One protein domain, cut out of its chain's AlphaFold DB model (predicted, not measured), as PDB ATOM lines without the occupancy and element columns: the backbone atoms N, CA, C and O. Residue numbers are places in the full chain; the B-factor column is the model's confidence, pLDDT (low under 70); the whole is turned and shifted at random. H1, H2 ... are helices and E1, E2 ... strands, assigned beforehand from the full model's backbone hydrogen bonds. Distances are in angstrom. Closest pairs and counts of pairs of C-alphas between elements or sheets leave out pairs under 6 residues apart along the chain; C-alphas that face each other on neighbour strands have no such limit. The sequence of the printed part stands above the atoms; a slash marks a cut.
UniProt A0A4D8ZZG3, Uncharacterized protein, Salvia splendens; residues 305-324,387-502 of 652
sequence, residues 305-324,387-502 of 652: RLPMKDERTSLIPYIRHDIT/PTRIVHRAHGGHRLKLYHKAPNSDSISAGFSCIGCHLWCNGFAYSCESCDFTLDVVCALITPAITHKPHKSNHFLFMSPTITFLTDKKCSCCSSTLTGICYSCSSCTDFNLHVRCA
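This is residues 305 to 324 and 387 to 502 of the 652 residues of an uncharacterized protein of Salvia splendens (UniProt A0A4D8ZZG3). With little regular structure, two small lobes lie along the longest axis, each a four-strand meander, antiparallel strand beside strand, then a short helix: E1 E2 E3 E4 H1, then E5 E6 E7 E8 H2. Residues 309 to 314 stick out. The 136 printed residues, 37 in named elements, are mixed in class and compact, radius of gyration of the C-alphas 15.0 A, spanning 46 by 32 by 28 A.

In the curled sheet of E1, residues 389 to 391, E2, 399 to 403, E3, 429 to 431, and E4, 438 to 440, hairpin E2 and E3 has N 401 and O 431 at 2.8 A. H1, 441 to 445, is on it, height over the sheet 7.9 A. In the strongly twisted sheet of E5, 449 to 452, E6, 461 to 463, E7, 486 to 489, and E8, 496 to 498, hairpin E6 and E7 has N 462 and O 488 at 2.9 A. H2, 499 to 502, is on it, height 7.8 A. H1 and H2 are close but not clearly touching: closest C-alphas, Cys 443 and Val 499, 7.5 A. H1's O i to N i+4 pair is within hydrogen-bond range; H2 is too short for one.

E2 measures 12.8 A. C-alpha 389 is at (147.883, 235.221, 352.234), C-alpha 502 at (138.314, 246.482, 331.781).

Residues 325 to 386 are cut out, C-alphas 324 and 387 8.4 A apart. Links E2 to E3 and E6 to E7 are long. pLDDT is under 70 at 317, 320 to 324, 406 to 414 and 470.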
ATOM      1  N   ARG A 305     144.473 239.230 327.486       85.62
ATOM      2  CA  ARG A 305     143.821 239.941 326.381       85.62
ATOM      3  C   ARG A 305     142.349 240.130 326.721       85.62
ATOM      4  O   ARG A 305     141.603 239.157 326.748       85.62
ATOM      5  N   LEU A 306     141.959 241.373 326.977       89.88
ATOM      6  CA  LEU A 306     140.591 241.771 327.306       89.88
ATOM      7  C   LEU A 306     139.976 242.594 326.162       89.88
ATOM      8  O   LEU A 306     140.717 243.142 325.336       89.88
ATOM      9  N   PRO A 307     138.642 242.705 326.066       90.94
ATOM     10  CA  PRO A 307     137.620 242.027 326.869       90.94
ATOM     11  C   PRO A 307     137.561 240.512 326.613       90.94
ATOM     12  O   PRO A 307     138.035 240.025 325.584       90.94
ATOM     13  N   MET A 308     136.951 239.775 327.545       88.25
ATOM     14  CA  MET A 308     136.677 238.339 327.386       88.25
ATOM     15  C   MET A 308     135.763 238.063 326.198       88.25
ATOM     16  O   MET A 308     135.042 238.950 325.759       88.25
ATOM     17  N   LYS A 309     135.753 236.835 325.671       89.94
ATOM     18  CA  LYS A 309     134.883 236.489 324.534       89.94
ATOM     19  C   LYS A 309     133.401 236.718 324.860       89.94
ATOM     20  O   LYS A 309     132.697 237.362 324.082       89.94
ATOM     21  N   ASP A 310     132.959 236.207 326.000       90.00
ATOM     22  CA  ASP A 310     131.577 236.251 326.467       90.00
ATOM     23  C   ASP A 310     131.519 236.199 328.002       90.00
ATOM     24  O   ASP A 310     132.530 235.962 328.669       90.00
ATOM     25  N   GLU A 311     130.337 236.433 328.565       85.25
ATOM     26  CA  GLU A 311     130.058 236.443 330.002       85.25
ATOM     27  C   GLU A 311     130.256 235.084 330.684       85.25
ATOM     28  O   GLU A 311     130.397 235.021 331.903       85.25
ATOM     29  N   ARG A 312     130.277 233.991 329.912       82.38
ATOM     30  CA  ARG A 312     130.472 232.625 330.421       82.38
ATOM     31  C   ARG A 312     131.942 232.244 330.500       82.38
ATOM     32  O   ARG A 312     132.288 231.273 331.174       82.38
ATOM     33  N   THR A 313     132.808 232.982 329.812       83.50
ATOM     34  CA  THR A 313     134.235 232.700 329.821       83.50
ATOM     35  C   THR A 313     134.812 233.063 331.186       83.50
ATOM     36  O   THR A 313     134.773 234.212 331.622       83.50
ATOM     37  N   SER A 314     135.363 232.064 331.870       76.38
ATOM     38  CA  SER A 314     135.959 232.239 333.191       76.38
ATOM     39  C   SER A 314     137.150 233.205 333.154       76.38
ATOM     40  O   SER A 314     138.000 233.101 332.268       76.38
ATOM     41  N   LEU A 315     137.265 234.099 334.147       79.06
ATOM     42  CA  LEU A 315     138.442 234.967 334.298       79.06
ATOM     43  C   LEU A 315     139.626 234.254 334.967       79.06
ATOM     44  O   LEU A 315     140.696 234.843 335.101       79.06
ATOM     45  N   ILE A 316     139.466 232.988 335.365       73.12
ATOM     46  CA  ILE A 316     140.509 232.202 336.031       73.12
ATOM     47  C   ILE A 316     141.850 232.162 335.268       73.12
ATOM     48  O   ILE A 316     142.875 232.334 335.924       73.12
ATOM     49  N   PRO A 317     141.912 232.001 333.930       68.38
ATOM     50  CA  PRO A 317     143.194 232.022 333.210       68.38
ATOM     51  C   PRO A 317     143.948 233.360 333.305       68.38
ATOM     52  O   PRO A 317     145.136 233.430 333.005       68.38
ATOM     53  N   TYR A 318     143.253 234.427 333.705       70.06
ATOM     54  CA  TYR A 318     143.763 235.796 333.830       70.06
ATOM     55  C   TYR A 318     144.012 236.189 335.285       70.06
ATOM     56  O   TYR A 318     144.309 237.344 335.588       70.06
ATOM     57  N   ILE A 319     143.861 235.227 336.190       71.25
ATOM     58  CA  ILE A 319     144.243 235.341 337.584       71.25
ATOM     59  C   ILE A 319     145.704 234.894 337.718       71.25
ATOM     60  O   ILE A 319     146.169 234.005 337.007       71.25
ATOM     61  N   ARG A 320     146.458 235.554 338.601       69.50
ATOM     62  CA  ARG A 320     147.892 235.307 338.803       69.50
ATOM     63  C   ARG A 320     148.213 233.819 339.032       69.50
ATOM     64  O   ARG A 320     147.605 233.159 339.873       69.50
ATOM     65  N   HIS A 321     149.217 233.311 338.313       63.00
ATOM     66  CA  HIS A 321     149.620 231.896 338.333       63.00
ATOM     67  C   HIS A 321     150.552 231.512 339.489       63.00
ATOM     68  O   HIS A 321     150.564 230.344 339.883       63.00
ATOM     69  N   ASP A 322     151.280 232.473 340.074       59.75
ATOM     70  CA  ASP A 322     152.140 232.264 341.259       59.75
ATOM     71  C   ASP A 322     151.371 231.728 342.476       59.75
ATOM     72  O   ASP A 322     151.950 231.225 343.434       59.75
ATOM     73  N   ILE A 323     150.050 231.778 342.394       56.25
ATOM     74  CA  ILE A 323     149.112 231.252 343.364       56.25
ATOM     75  C   ILE A 323     148.842 229.749 343.167       56.25
ATOM     76  O   ILE A 323     148.773 228.991 344.135       56.25
ATOM     77  N   THR A 324     148.730 229.302 341.914       49.25
ATOM     78  CA  THR A 324     148.366 227.917 341.558       49.25
ATOM     79  C   THR A 324     149.480 226.894 341.796       49.25
ATOM     80  O   THR A 324     149.199 225.700 341.840       49.25
ATOM     81  N   PRO A 387     145.448 230.890 348.118       85.25
ATOM     82  CA  PRO A 387     146.512 231.050 349.081       85.25
ATOM     83  C   PRO A 387     145.960 231.808 350.275       85.25
ATOM     84  O   PRO A 387     145.268 232.814 350.144       85.25
ATOM     85  N   THR A 388     146.326 231.366 351.470       87.25
ATOM     86  CA  THR A 388     145.831 231.982 352.706       87.25
ATOM     87  C   THR A 388     146.261 233.441 352.851       87.25
ATOM     88  O   THR A 388     145.577 234.215 353.522       87.25
ATOM     89  N   ARG A 389     147.385 233.841 352.231       89.06
ATOM     90  CA  ARG A 389     147.883 235.221 352.234       89.06
ATOM     91  C   ARG A 389     148.534 235.633 350.919       89.06
ATOM     92  O   ARG A 389     149.481 234.978 350.485       89.06
ATOM     93  N   ILE A 390     148.162 236.799 350.400       86.56
ATOM     94  CA  ILE A 390     148.743 237.398 349.187       86.56
ATOM     95  C   ILE A 390     149.340 238.780 349.459       86.56
ATOM     96  O   ILE A 390     148.954 239.462 350.406       86.56
ATOM     97  N   VAL A 391     150.253 239.212 348.589       84.81
ATOM     98  CA  VAL A 391     150.659 240.617 348.466       84.81
ATOM     99  C   VAL A 391     149.975 241.185 347.229       84.81
ATOM    100  O   VAL A 391     150.099 240.631 346.134       84.81
ATOM    101  N   HIS A 392     149.224 242.271 347.404       86.00
ATOM    102  CA  HIS A 392     148.493 242.917 346.320       86.00
ATOM    103  C   HIS A 392     149.195 244.209 345.896       86.00
ATOM    104  O   HIS A 392     149.561 245.022 346.744       86.00
ATOM    105  N   ARG A 393     149.342 244.438 344.583       82.81
ATOM    106  CA  ARG A 393     150.082 245.592 344.043       82.81
ATOM    107  C   ARG A 393     149.543 246.928 344.558       82.81
ATOM    108  O   ARG A 393     150.338 247.757 344.976       82.81
ATOM    109  N   ALA A 394     148.218 247.096 344.575       84.88
ATOM    110  CA  ALA A 394     147.554 248.322 345.037       84.88
ATOM    111  C   ALA A 394     147.562 248.518 346.571       84.88
ATOM    112  O   ALA A 394     147.048 249.521 347.061       84.88
ATOM    113  N   HIS A 395     148.109 247.559 347.326       86.81
ATOM    114  CA  HIS A 395     148.258 247.619 348.782       86.81
ATOM    115  C   HIS A 395     149.610 247.032 349.202       86.81
ATOM    116  O   HIS A 395     149.699 246.079 349.978       86.81
ATOM    117  N   GLY A 396     150.679 247.579 348.620       74.75
ATOM    118  CA  GLY A 396     152.036 247.186 348.974       74.75
ATOM    119  C   GLY A 396     152.332 247.436 350.458       74.75
ATOM    120  O   GLY A 396     151.811 248.372 351.061       74.75
ATOM    121  N   GLY A 397     153.164 246.576 351.048       76.25
ATOM    122  CA  GLY A 397     153.603 246.683 352.446       76.25
ATOM    123  C   GLY A 397     152.838 245.801 353.434       76.25
ATOM    124  O   GLY A 397     153.422 245.400 354.437       76.25
ATOM    125  N   HIS A 398     151.598 245.412 353.128       85.56
ATOM    126  CA  HIS A 398     150.819 244.479 353.947       85.56
ATOM    127  C   HIS A 398     150.408 243.237 353.156       85.56
ATOM    128  O   HIS A 398     150.323 243.242 351.927       85.56
ATOM    129  N   ARG A 399     150.151 242.147 353.883       89.44
ATOM    130  CA  ARG A 399     149.603 240.917 353.309       89.44
ATOM    131  C   ARG A 399     148.096 240.908 353.515       89.44
ATOM    132  O   ARG A 399     147.634 241.144 354.626       89.44
ATOM    133  N   LEU A 400     147.350 240.585 352.467       91.81
ATOM    134  CA  LEU A 400     145.916 240.339 352.571       91.81
ATOM    135  C   LEU A 400     145.696 238.877 352.934       91.81
ATOM    136  O   LEU A 400     146.316 238.001 352.329       91.81
ATOM    137  N   LYS A 401     144.820 238.614 353.899       92.12
ATOM    138  CA  LYS A 401     144.433 237.273 354.337       92.12
ATOM    139  C   LYS A 401     143.127 236.858 353.672       92.12
ATOM    140  O   LYS A 401     142.232 237.685 353.516       92.12
ATOM    141  N   LEU A 402     143.034 235.590 353.284       91.31
ATOM    142  CA  LEU A 402     141.820 234.998 352.735       91.31
ATOM    143  C   LEU A 402     140.781 234.762 353.841       91.31
ATOM    144  O   LEU A 402     141.090 234.192 354.886       91.31
ATOM    145  N   TYR A 403     139.541 235.148 353.568       88.25
ATOM    146  CA  TYR A 403     138.369 234.868 354.383       88.25
ATOM    147  C   TYR A 403     137.299 234.190 353.522       88.25
ATOM    148  O   TYR A 403     136.898 234.699 352.475       88.25
ATOM    149  N   HIS A 404     136.814 233.037 353.986       84.31
ATOM    150  CA  HIS A 404     135.792 232.227 353.304       84.31
ATOM    151  C   HIS A 404     134.356 232.729 353.548       84.31
ATOM    152  O   HIS A 404     133.393 232.203 352.992       84.31
ATOM    153  N   LYS A 405     134.217 233.744 354.402       73.56
ATOM    154  CA  LYS A 405     132.995 234.487 354.719       73.56
ATOM    155  C   LYS A 405     133.368 235.963 354.837       73.56
ATOM    156  O   LYS A 405     134.530 236.262 355.116       73.56
ATOM    157  N   ALA A 406     132.418 236.876 354.648       61.22
ATOM    158  CA  ALA A 406     132.702 238.298 354.803       61.22
ATOM    159  C   ALA A 406     133.246 238.590 356.223       61.22
ATOM    160  O   ALA A 406     132.639 238.143 357.206       61.22
ATOM    161  N   PRO A 407     134.380 239.311 356.350       48.41
ATOM    162  CA  PRO A 407     134.933 239.691 357.647       48.41
ATOM    163  C   PRO A 407     133.883 240.445 358.475       48.41
ATOM    164  O   PRO A 407     133.177 241.297 357.941       48.41
ATOM    165  N   ASN A 408     133.789 240.146 359.773       42.47
ATOM    166  CA  ASN A 408     132.889 240.812 360.729       42.47
ATOM    167  C   ASN A 408     131.385 240.576 360.511       42.47
ATOM    168  O   ASN A 408     130.572 241.458 360.787       42.47
ATOM    169  N   SER A 409     130.994 239.384 360.052       45.28
ATOM    170  CA  SER A 409     129.579 239.061 359.914       45.28
ATOM    171  C   SER A 409     129.190 237.634 360.300       45.28
ATOM    172  O   SER A 409     129.584 236.649 359.683       45.28
ATOM    173  N   ASP A 410     128.320 237.532 361.303       41.81
ATOM    174  CA  ASP A 410     127.756 236.266 361.786       41.81
ATOM    175  C   ASP A 410     126.538 235.799 360.958       41.81
ATOM    176  O   ASP A 410     125.732 234.989 361.418       41.81
ATOM    177  N   SER A 411     126.353 236.323 359.740       46.00
ATOM    178  CA  SER A 411     125.122 236.163 358.959       46.00
ATOM    179  C   SER A 411     125.381 235.738 357.515       46.00
ATOM    180  O   SER A 411     126.215 236.306 356.820       46.00
ATOM    181  N   ILE A 412     124.569 234.792 357.030       45.09
ATOM    182  CA  ILE A 412     124.518 234.284 355.643       45.09
ATOM    183  C   ILE A 412     124.227 235.401 354.610       45.09
ATOM    184  O   ILE A 412     124.417 235.211 353.413       45.09
ATOM    185  N   SER A 413     123.808 236.581 355.074       49.75
ATOM    186  CA  SER A 413     123.408 237.741 354.263       49.75
ATOM    187  C   SER A 413     124.403 238.909 354.284       49.75
ATOM    188  O   SER A 413     124.086 240.008 353.823       49.75
ATOM    189  N   ALA A 414     125.595 238.704 354.834       62.81
ATOM    190  CA  ALA A 414     126.607 239.737 354.897       62.81
ATOM    191  C   ALA A 414     127.576 239.622 353.725       62.81
ATOM    192  O   ALA A 414     128.457 238.766 353.678       62.81
ATOM    193  N   GLY A 415     127.351 240.486 352.743       79.38
ATOM    194  CA  GLY A 415     128.362 240.801 351.752       79.38
ATOM    195  C   GLY A 415     129.339 241.855 352.266       79.38
ATOM    196  O   GLY A 415     129.279 242.293 353.414       79.38
ATOM    197  N   PHE A 416     130.224 242.283 351.382       87.94
ATOM    198  CA  PHE A 416     131.158 243.377 351.595       87.94
ATOM    199  C   PHE A 416     131.267 244.204 350.313       87.94
ATOM    200  O   PHE A 416     131.013 243.705 349.215       87.94
ATOM    201  N   SER A 417     131.674 245.465 350.438       90.81
ATOM    202  CA  SER A 417     132.042 246.274 349.276       90.81
ATOM    203  C   SER A 417     133.507 246.025 348.934       90.81
ATOM    204  O   SER A 417     134.382 246.179 349.786       90.81
ATOM    205  N   CYS A 418     133.790 245.618 347.699       94.06
ATOM    206  CA  CYS A 418     135.164 245.479 347.234       94.06
ATOM    207  C   CYS A 418     135.755 246.866 346.947       94.06
ATOM    208  O   CYS A 418     135.287 247.556 346.045       94.06
ATOM    209  N   ILE A 419     136.835 247.254 347.635       93.25
ATOM    210  CA  ILE A 419     137.467 248.577 347.444       93.25
ATOM    211  C   ILE A 419     138.077 248.747 346.041       93.25
ATOM    212  O   ILE A 419     138.344 249.859 345.588       93.25
ATOM    213  N   GLY A 420     138.320 247.631 345.344       93.25
ATOM    214  CA  GLY A 420     138.898 247.615 344.008       93.25
ATOM    215  C   GLY A 420     137.897 247.953 342.909       93.25
ATOM    216  O   GLY A 420     138.184 248.805 342.073       93.25
ATOM    217  N   CYS A 421     136.734 247.299 342.897       93.69
ATOM    218  CA  CYS A 421     135.719 247.470 341.852       93.69
ATOM    219  C   CYS A 421     134.471 248.246 342.305       93.69
ATOM    220  O   CYS A 421     133.635 248.578 341.463       93.69
ATOM    221  N   HIS A 422     134.341 248.534 343.604       92.25
ATOM    222  CA  HIS A 422     133.173 249.152 344.250       92.25
ATOM    223  C   HIS A 422     131.865 248.368 344.088       92.25
ATOM    224  O   HIS A 422     130.783 248.933 344.226       92.25
ATOM    225  N   LEU A 423     131.950 247.075 343.766       91.94
ATOM    226  CA  LEU A 423     130.790 246.191 343.692       91.94
ATOM    227  C   LEU A 423     130.553 245.514 345.041       91.94
ATOM    228  O   LEU A 423     131.497 245.185 345.770       91.94
ATOM    229  N   TRP A 424     129.281 245.275 345.348       89.81
ATOM    230  CA  TRP A 424     128.885 244.497 346.513       89.81
ATOM    231  C   TRP A 424     129.062 243.005 346.229       89.81
ATOM    232  O   TRP A 424     128.590 242.500 345.213       89.81
ATOM    233  N   CYS A 425     129.755 242.304 347.120       90.12
ATOM    234  CA  CYS A 425     130.212 240.933 346.918       90.12
ATOM    235  C   CYS A 425     129.779 240.044 348.086       90.12
ATOM    236  O   CYS A 425     129.836 240.474 349.234       90.12
ATOM    237  N   ASN A 426     129.403 238.792 347.823       87.75
ATOM    238  CA  ASN A 426     129.117 237.794 348.871       87.75
ATOM    239  C   ASN A 426     129.928 236.493 348.720       87.75
ATOM    240  O   ASN A 426     129.576 235.469 349.305       87.75
ATOM    241  N   GLY A 427     130.995 236.536 347.916       89.50
ATOM    242  CA  GLY A 427     131.975 235.460 347.793       89.50
ATOM    243  C   GLY A 427     133.047 235.500 348.885       89.50
ATOM    244  O   GLY A 427     132.870 236.107 349.944       89.50
ATOM    245  N   PHE A 428     134.188 234.870 348.615       91.00
ATOM    246  CA  PHE A 428     135.358 234.961 349.491       91.00
ATOM    247  C   PHE A 428     136.010 236.343 349.363       91.00
ATOM    248  O   PHE A 428     135.866 237.030 348.348       91.00
ATOM    249  N   ALA A 429     136.756 236.737 350.391       92.38
ATOM    250  CA  ALA A 429     137.388 238.045 350.472       92.38
ATOM    251  C   ALA A 429     138.874 237.930 350.810       92.38
ATOM    252  O   ALA A 429     139.275 237.080 351.602       92.38
ATOM    253  N   TYR A 430     139.682 238.834 350.266       92.62
ATOM    254  CA  TYR A 430     141.028 239.106 350.754       92.62
ATOM    255  C   TYR A 430     141.019 240.421 351.517       92.62
ATOM    256  O   TYR A 430     140.737 241.463 350.929       92.62
ATOM    257  N   SER A 431     141.333 240.378 352.809       93.50
ATOM    258  CA  SER A 431     141.274 241.553 353.680       93.50
ATOM    259  C   SER A 431     142.578 241.770 354.439       93.50
ATOM    260  O   SER A 431     143.273 240.817 354.800       93.50
ATOM    261  N   CYS A 432     142.937 243.034 354.638       93.00
ATOM    262  CA  CYS A 432     144.066 243.432 355.466       93.00
ATOM    263  C   CYS A 432     143.631 243.493 356.935       93.00
ATOM    264  O   CYS A 432     142.672 244.176 357.267       93.00
ATOM    265  N   GLU A 433     144.355 242.828 357.836       89.25
ATOM    266  CA  GLU A 433     144.009 242.829 359.270       89.25
ATOM    267  C   GLU A 433     144.252 244.201 359.937       89.25
ATOM    268  O   GLU A 433     143.684 244.483 360.989       89.25
ATOM    269  N   SER A 434     145.078 245.067 359.334       90.69
ATOM    270  CA  SER A 434     145.472 246.372 359.886       90.69
ATOM    271  C   SER A 434     144.895 247.584 359.146       90.69
ATOM    272  O   SER A 434     145.119 248.718 359.566       90.69
ATOM    273  N   CYS A 435     144.213 247.385 358.018       90.31
ATOM    274  CA  CYS A 435     143.679 248.467 357.189       90.31
ATOM    275  C   CYS A 435     142.261 248.125 356.740       90.31
ATOM    276  O   CYS A 435     141.971 246.959 356.496       90.31
ATOM    277  N   ASP A 436     141.416 249.136 356.530       88.44
ATOM    278  CA  ASP A 436     140.115 248.948 355.878       88.44
ATOM    279  C   ASP A 436     140.302 248.729 354.366       88.44
ATOM    280  O   ASP A 436     140.097 249.608 353.531       88.44
ATOM    281  N   PHE A 437     140.843 247.561 354.025       91.31
ATOM    282  CA  PHE A 437     141.207 247.180 352.672       91.31
ATOM    283  C   PHE A 437     140.731 245.758 352.414       91.31
ATOM    284  O   PHE A 437     141.373 244.792 352.833       91.31
ATOM    285  N   THR A 438     139.610 245.637 351.705       93.38
ATOM    286  CA  THR A 438     139.002 244.349 351.369       93.38
ATOM    287  C   THR A 438     138.731 244.260 349.870       93.38
ATOM    288  O   THR A 438     138.134 245.158 349.273       93.38
ATOM    289  N   LEU A 439     139.182 243.166 349.257       94.44
ATOM    290  CA  LEU A 439     138.995 242.855 347.843       94.44
ATOM    291  C   LEU A 439     138.211 241.556 347.674       94.44
ATOM    292  O   LEU A 439     138.409 240.598 348.423       94.44
ATOM    293  N   ASP A 440     137.373 241.507 346.644       93.62
ATOM    294  CA  ASP A 440     136.862 240.239 346.125       93.62
ATOM    295  C   ASP A 440     137.992 239.424 345.474       93.62
ATOM    296  O   ASP A 440     139.049 239.959 345.129       93.62
ATOM    297  N   VAL A 441     137.779 238.118 345.296       91.50
ATOM    298  CA  VAL A 441     138.787 237.207 344.725       91.50
ATOM    299  C   VAL A 441     139.236 237.619 343.321       91.50
ATOM    300  O   VAL A 441     140.401 237.455 342.985       91.50
ATOM    301  N   VAL A 442     138.356 238.172 342.488       91.44
ATOM    302  CA  VAL A 442     138.728 238.591 341.130       91.44
ATOM    303  C   VAL A 442     139.666 239.795 341.202       91.44
ATOM    304  O   VAL A 442     140.743 239.764 340.618       91.44
ATOM    305  N   CYS A 443     139.307 240.828 341.966       93.00
ATOM    306  CA  CYS A 443     140.131 242.022 342.145       93.00
ATOM    307  C   CYS A 443     141.446 241.727 342.866       93.00
ATOM    308  O   CYS A 443     142.462 242.326 342.538       93.00
ATOM    309  N   ALA A 444     141.440 240.803 343.827       91.31
ATOM    310  CA  ALA A 444     142.628 240.399 344.569       91.31
ATOM    311  C   ALA A 444     143.657 239.669 343.697       91.31
ATOM    312  O   ALA A 444     144.851 239.684 344.003       91.31
ATOM    313  N   LEU A 445     143.195 238.996 342.641       87.94
ATOM    314  CA  LEU A 445     144.023 238.075 341.878       87.94
ATOM    315  C   LEU A 445     144.203 238.451 340.406       87.94
ATOM    316  O   LEU A 445     144.906 237.736 339.695       87.94
ATOM    317  N   ILE A 446     143.606 239.548 339.942       87.50
ATOM    318  CA  ILE A 446     143.777 240.029 338.569       87.50
ATOM    319  C   ILE A 446     145.240 240.431 338.298       87.50
ATOM    320  O   ILE A 446     145.951 240.909 339.189       87.50
ATOM    321  N   THR A 447     145.716 240.216 337.068       84.81
ATOM    322  CA  THR A 447     147.106 240.513 336.695       84.81
ATOM    323  C   THR A 447     147.428 242.010 336.763       84.81
ATOM    324  O   THR A 447     146.599 242.848 336.424       84.81
ATOM    325  N   PRO A 448     148.661 242.395 337.136       83.31
ATOM    326  CA  PRO A 448     149.065 243.801 337.213       83.31
ATOM    327  C   PRO A 448     149.121 244.515 335.854       83.31
ATOM    328  O   PRO A 448     149.232 245.743 335.828       83.31
ATOM    329  N   ALA A 449     149.066 243.786 334.738       86.25
ATOM    330  CA  ALA A 449     148.993 244.363 333.405       86.25
ATOM    331  C   ALA A 449     148.092 243.551 332.473       86.25
ATOM    332  O   ALA A 449     147.974 242.327 332.597       86.25
ATOM    333  N   ILE A 450     147.487 244.255 331.518       88.38
ATOM    334  CA  ILE A 450     146.587 243.704 330.503       88.38
ATOM    335  C   ILE A 450     146.853 244.357 329.140       88.38
ATOM    336  O   ILE A 450     147.394 245.461 329.050       88.38
ATOM    337  N   THR A 451     146.405 243.701 328.076       88.44
ATOM    338  CA  THR A 451     146.067 244.363 326.807       88.44
ATOM    339  C   THR A 451     144.561 244.447 326.674       88.44
ATOM    340  O   THR A 451     143.842 243.558 327.130       88.44
ATOM    341  N   HIS A 452     144.084 245.507 326.031       90.44
ATOM    342  CA  HIS A 452     142.661 245.733 325.839       90.44
ATOM    343  C   HIS A 452     142.384 246.030 324.367       90.44
ATOM    344  O   HIS A 452     143.008 246.926 323.812       90.44
ATOM    345  N   LYS A 453     141.474 245.292 323.724       89.56
ATOM    346  CA  LYS A 453     141.223 245.364 322.271       89.56
ATOM    347  C   LYS A 453     140.775 246.756 321.788       89.56
ATOM    348  O   LYS A 453     141.264 247.183 320.749       89.56
ATOM    349  N   PRO A 454     139.886 247.469 322.505       88.56
ATOM    350  CA  PRO A 454     139.606 248.887 322.251       88.56
ATOM    351  C   PRO A 454     140.807 249.839 322.350       88.56
ATOM    352  O   PRO A 454     140.707 250.990 321.943       88.56
ATOM    353  N   HIS A 455     141.931 249.387 322.904       89.12
ATOM    354  CA  HIS A 455     143.184 250.126 322.933       89.12
ATOM    355  C   HIS A 455     144.189 249.539 321.930       89.12
ATOM    356  O   HIS A 455     144.011 248.441 321.402       89.12
ATOM    357  N   LYS A 456     145.283 250.258 321.660       82.94
ATOM    358  CA  LYS A 456     146.336 249.786 320.746       82.94
ATOM    359  C   LYS A 456     146.882 248.436 321.235       82.94
ATOM    360  O   LYS A 456     147.358 248.342 322.363       82.94
ATOM    361  N   SER A 457     146.875 247.412 320.378       72.69
ATOM    362  CA  SER A 457     147.278 246.026 320.709       72.69
ATOM    363  C   SER A 457     148.710 245.888 321.244       72.69
ATOM    364  O   SER A 457     149.044 244.921 321.934       72.69
ATOM    365  N   ASN A 458     149.563 246.861 320.929       72.81
ATOM    366  CA  ASN A 458     150.951 246.904 321.365       72.81
ATOM    367  C   ASN A 458     151.180 247.652 322.676       72.81
ATOM    368  O   ASN A 458     152.292 247.628 323.193       72.81
ATOM    369  N   HIS A 459     150.144 248.276 323.228       81.31
ATOM    370  CA  HIS A 459     150.220 248.986 324.491       81.31
ATOM    371  C   HIS A 459     149.771 248.093 325.644       81.31
ATOM    372  O   HIS A 459     148.778 247.371 325.554       81.31
ATOM    373  N   PHE A 460     150.487 248.204 326.755       85.44
ATOM    374  CA  PHE A 460     150.093 247.611 328.022       85.44
ATOM    375  C   PHE A 460     149.328 248.640 328.845       85.44
ATOM    376  O   PHE A 460     149.719 249.810 328.921       85.44
ATOM    377  N   LEU A 461     148.250 248.193 329.476       88.94
ATOM    378  CA  LEU A 461     147.603 248.940 330.539       88.94
ATOM    379  C   LEU A 461     148.064 248.359 331.870       88.94
ATOM    380  O   LEU A 461     147.930 247.157 332.100       88.94
ATOM    381  N   PHE A 462     148.601 249.211 332.735       87.31
ATOM    382  CA  PHE A 462     149.117 248.821 334.039       87.31
ATOM    383  C   PHE A 462     148.144 249.185 335.139       87.31
ATOM    384  O   PHE A 462     147.562 250.270 335.134       87.31
ATOM    385  N   MET A 463     148.019 248.282 336.104       88.06
ATOM    386  CA  MET A 463     147.298 248.528 337.336       88.06
ATOM    387  C   MET A 463     147.992 249.629 338.144       88.06
ATOM    388  O   MET A 463     149.212 249.577 338.359       88.06
ATOM    389  N   SER A 464     147.204 250.581 338.647       83.12
ATOM    390  CA  SER A 464     147.675 251.595 339.590       83.12
ATOM    391  C   SER A 464     148.388 250.956 340.796       83.12
ATOM    392  O   SER A 464     147.895 249.976 341.363       83.12
ATOM    393  N   PRO A 465     149.540 251.501 341.231       78.69
ATOM    394  CA  PRO A 465     150.300 250.973 342.369       78.69
ATOM    395  C   PRO A 465     149.618 251.202 343.725       78.69
ATOM    396  O   PRO A 465     150.031 250.624 344.725       78.69
ATOM    397  N   THR A 466     148.590 252.042 343.772       82.12
ATOM    398  CA  THR A 466     147.751 252.306 344.943       82.12
ATOM    399  C   THR A 466     146.299 252.411 344.498       82.12
ATOM    400  O   THR A 466     146.020 252.581 343.308       82.12
ATOM    401  N   ILE A 467     145.368 252.343 345.448       83.44
ATOM    402  CA  ILE A 467     143.971 252.689 345.175       83.44
ATOM    403  C   ILE A 467     143.879 254.149 344.743       83.44
ATOM    404  O   ILE A 467     144.484 255.039 345.345       83.44
ATOM    405  N   THR A 468     143.107 254.378 343.690       78.19
ATOM    406  CA  THR A 468     142.748 255.708 343.231       78.19
ATOM    407  C   THR A 468     141.585 256.218 344.082       78.19
ATOM    408  O   THR A 468     140.512 255.616 344.072       78.19
ATOM    409  N   PHE A 469     141.776 257.308 344.827       72.00
ATOM    410  CA  PHE A 469     140.707 257.892 345.651       72.00
ATOM    411  C   PHE A 469     139.982 259.035 344.932       72.00
ATOM    412  O   PHE A 469     138.757 259.039 344.908       72.00
ATOM    413  N   LEU A 470     140.719 259.954 344.296       63.84
ATOM    414  CA  LEU A 470     140.200 261.076 343.505       63.84
ATOM    415  C   LEU A 470     141.232 261.440 342.425       63.84
ATOM    416  O   LEU A 470     142.389 261.696 342.753       63.84
ATOM    417  N   THR A 471     140.828 261.467 341.153       72.31
ATOM    418  CA  THR A 471     141.662 261.953 340.038       72.31
ATOM    419  C   THR A 471     140.873 262.888 339.134       72.31
ATOM    420  O   THR A 471     139.650 262.846 339.088       72.31
ATOM    421  N   ASP A 472     141.580 263.690 338.352       80.06
ATOM    422  CA  ASP A 472     141.053 264.400 337.184       80.06
ATOM    423  C   ASP A 472     140.781 263.455 335.995       80.06
ATOM    424  O   ASP A 472     139.933 263.722 335.143       80.06
ATOM    425  N   LYS A 473     141.468 262.307 335.959       87.44
ATOM    426  CA  LYS A 473     141.301 261.283 334.924       87.44
ATOM    427  C   LYS A 473     139.940 260.590 334.988       87.44
ATOM    428  O   LYS A 473     139.463 260.191 336.055       87.44
ATOM    429  N   LYS A 474     139.365 260.374 333.805       90.38
ATOM    430  CA  LYS A 474     138.100 259.662 333.593       90.38
ATOM    431  C   LYS A 474     138.335 258.278 332.998       90.38
ATOM    432  O   LYS A 474     139.314 258.044 332.291       90.38
ATOM    433  N   CYS A 475     137.416 257.366 333.286       92.69
ATOM    434  CA  CYS A 475     137.350 256.059 332.651       92.69
ATOM    435  C   CYS A 475     136.847 256.192 331.211       92.69
ATOM    436  O   CYS A 475     135.773 256.746 330.988       92.69
ATOM    437  N   SER A 476     137.568 255.624 330.247       92.88
ATOM    438  CA  SER A 476     137.208 255.624 328.823       92.88
ATOM    439  C   SER A 476     135.959 254.787 328.506       92.88
ATOM    440  O   SER A 476     135.462 254.853 327.390       92.88
ATOM    441  N   CYS A 477     135.474 253.985 329.460       93.06
ATOM    442  CA  CYS A 477     134.284 253.145 329.314       93.06
ATOM    443  C   CYS A 477     133.034 253.783 329.931       93.06
ATOM    444  O   CYS A 477     132.036 253.957 329.241       93.06
ATOM    445  N   CYS A 478     133.068 254.139 331.219       91.69
ATOM    446  CA  CYS A 478     131.888 254.664 331.918       91.69
ATOM    447  C   CYS A 478     131.863 256.198 332.030       91.69
ATOM    448  O   CYS A 478     130.923 256.757 332.594       91.69
ATOM    449  N   SER A 479     132.904 256.887 331.552       89.94
ATOM    450  CA  SER A 479     133.072 258.350 331.603       89.94
ATOM    451  C   SER A 479     133.105 258.960 333.016       89.94
ATOM    452  O   SER A 479     133.203 260.178 333.165       89.94
ATOM    453  N   SER A 480     133.058 258.135 334.067       89.56
ATOM    454  CA  SER A 480     133.165 258.558 335.467       89.56
ATOM    455  C   SER A 480     134.623 258.740 335.886       89.56
ATOM    456  O   SER A 480     135.529 258.129 335.312       89.56
ATOM    457  N   THR A 481     134.847 259.540 336.928       91.25
ATOM    458  CA  THR A 481     136.158 259.682 337.570       91.25
ATOM    459  C   THR A 481     136.703 258.330 338.031       91.25
ATOM    460  O   THR A 481     135.963 257.489 338.553       91.25
ATOM    461  N   LEU A 482     138.002 258.110 337.826       90.88
ATOM    462  CA  LEU A 482     138.671 256.888 338.262       90.88
ATOM    463  C   LEU A 482     138.701 256.794 339.790       90.88
ATOM    464  O   LEU A 482     139.102 257.728 340.480       90.88
ATOM    465  N   THR A 483     138.302 255.634 340.304       91.88
ATOM    466  CA  THR A 483     138.320 255.293 341.731       91.88
ATOM    467  C   THR A 483     138.619 253.802 341.893       91.88
ATOM    468  O   THR A 483     138.401 253.016 340.973       91.88
ATOM    469  N   GLY A 484     139.102 253.369 343.057       91.75
ATOM    470  CA  GLY A 484     139.422 251.954 343.281       91.75
ATOM    471  C   GLY A 484     140.660 251.500 342.498       91.75
ATOM    472  O   GLY A 484     141.621 252.255 342.338       91.75
ATOM    473  N   ILE A 485     140.649 250.260 342.002       93.00
ATOM    474  CA  ILE A 485     141.698 249.716 341.130       93.00
ATOM    475  C   ILE A 485     141.419 250.140 339.685       93.00
ATOM    476  O   ILE A 485     140.328 249.924 339.154       93.00
ATOM    477  N   CYS A 486     142.431 250.712 339.033       93.19
ATOM    478  CA  CYS A 486     142.346 251.211 337.663       93.19
ATOM    479  C   CYS A 486     143.522 250.717 336.819       93.19
ATOM    480  O   CYS A 486     144.598 250.438 337.347       93.19
ATOM    481  N   TYR A 487     143.305 250.652 335.510       92.62
ATOM    482  CA  TYR A 487     144.298 250.367 334.487       92.62
ATOM    483  C   TYR A 487     144.559 251.613 333.647       92.62
ATOM    484  O   TYR A 487     143.619 252.227 333.144       92.62
ATOM    485  N   SER A 488     145.830 251.948 333.445       90.00
ATOM    486  CA  SER A 488     146.252 253.122 332.673       90.00
ATOM    487  C   SER A 488     147.365 252.769 331.699       90.00
ATOM    488  O   SER A 488     148.248 251.968 332.013       90.00
ATOM    489  N   CYS A 489     147.356 253.389 330.521       86.69
ATOM    490  CA  CYS A 489     148.483 253.302 329.597       86.69
ATOM    491  C   CYS A 489     149.559 254.327 329.983       86.69
ATOM    492  O   CYS A 489     149.260 255.491 330.236       86.69
ATOM    493  N   SER A 490     150.831 253.922 329.981       76.38
ATOM    494  CA  SER A 490     151.958 254.848 330.177       76.38
ATOM    495  C   SER A 490     152.210 255.745 328.959       76.38
ATOM    496  O   SER A 490     152.803 256.812 329.093       76.38
ATOM    497  N   SER A 491     151.798 255.297 327.771       75.81
ATOM    498  CA  SER A 491     152.050 255.973 326.491       75.81
ATOM    499  C   SER A 491     150.858 256.797 326.001       75.81
ATOM    500  O   SER A 491     151.051 257.763 325.270       75.81
ATOM    501  N   CYS A 492     149.636 256.438 326.405       81.81
ATOM    502  CA  CYS A 492     148.399 257.152 326.078       81.81
ATOM    503  C   CYS A 492     147.758 257.659 327.370       81.81
ATOM    504  O   CYS A 492     147.263 256.870 328.170       81.81
ATOM    505  N   THR A 493     147.792 258.969 327.595       79.38
ATOM    506  CA  THR A 493     147.329 259.586 328.849       79.38
ATOM    507  C   THR A 493     145.805 259.577 329.003       79.38
ATOM    508  O   THR A 493     145.299 259.617 330.127       79.38
ATOM    509  N   ASP A 494     145.089 259.481 327.888       84.88
ATOM    510  CA  ASP A 494     143.638 259.557 327.731       84.88
ATOM    511  C   ASP A 494     142.920 258.203 327.859       84.88
ATOM    512  O   ASP A 494     141.713 258.167 328.108       84.88
ATOM    513  N   PHE A 495     143.644 257.084 327.756       90.44
ATOM    514  CA  PHE A 495     143.048 255.751 327.855       90.44
ATOM    515  C   PHE A 495     143.243 255.136 329.245       90.44
ATOM    516  O   PHE A 495     144.318 254.630 329.586       90.44
ATOM    517  N   ASN A 496     142.177 255.155 330.046       92.62
ATOM    518  CA  ASN A 496     142.167 254.633 331.410       92.62
ATOM    519  C   ASN A 496     140.866 253.870 331.674       92.62
ATOM    520  O   ASN A 496     139.808 254.274 331.205       92.62
ATOM    521  N   LEU A 497     140.912 252.795 332.454       94.69
ATOM    522  CA  LEU A 497     139.738 251.973 332.759       94.69
ATOM    523  C   LEU A 497     139.678 251.653 334.252       94.69
ATOM    524  O   LEU A 497     140.688 251.280 334.844       94.69
ATOM    525  N   HIS A 498     138.492 251.709 334.861       94.44
ATOM    526  CA  HIS A 498     138.267 250.992 336.122       94.44
ATOM    527  C   HIS A 498     138.486 249.491 335.906       94.44
ATOM    528  O   HIS A 498     138.199 248.977 334.822       94.44
ATOM    529  N   VAL A 499     138.896 248.759 336.946       93.75
ATOM    530  CA  VAL A 499     139.037 247.292 336.871       93.75
ATOM    531  C   VAL A 499     137.746 246.620 336.393       93.75
ATOM    532  O   VAL A 499     137.796 245.762 335.519       93.75
ATOM    533  N   ARG A 500     136.573 247.062 336.871       93.00
ATOM    534  CA  ARG A 500     135.275 246.513 336.437       93.00
ATOM    535  C   ARG A 500     134.974 246.772 334.959       93.00
ATOM    536  O   ARG A 500     134.415 245.907 334.302       93.00
ATOM    537  N   CYS A 501     135.385 247.928 334.438       95.25
ATOM    538  CA  CYS A 501     135.178 248.304 333.041       95.25
ATOM    539  C   CYS A 501     136.116 247.532 332.107       95.25
ATOM    540  O   CYS A 501     135.709 247.124 331.026       95.25
ATOM    541  N   ALA A 502     137.359 247.293 332.536       94.50
ATOM    542  CA  ALA A 502     138.314 246.482 331.781       94.50
ATOM    543  C   ALA A 502     137.885 245.008 331.670       94.50
ATOM    544  O   ALA A 502     138.256 244.333 330.715       94.50
TER     545      ALA A 502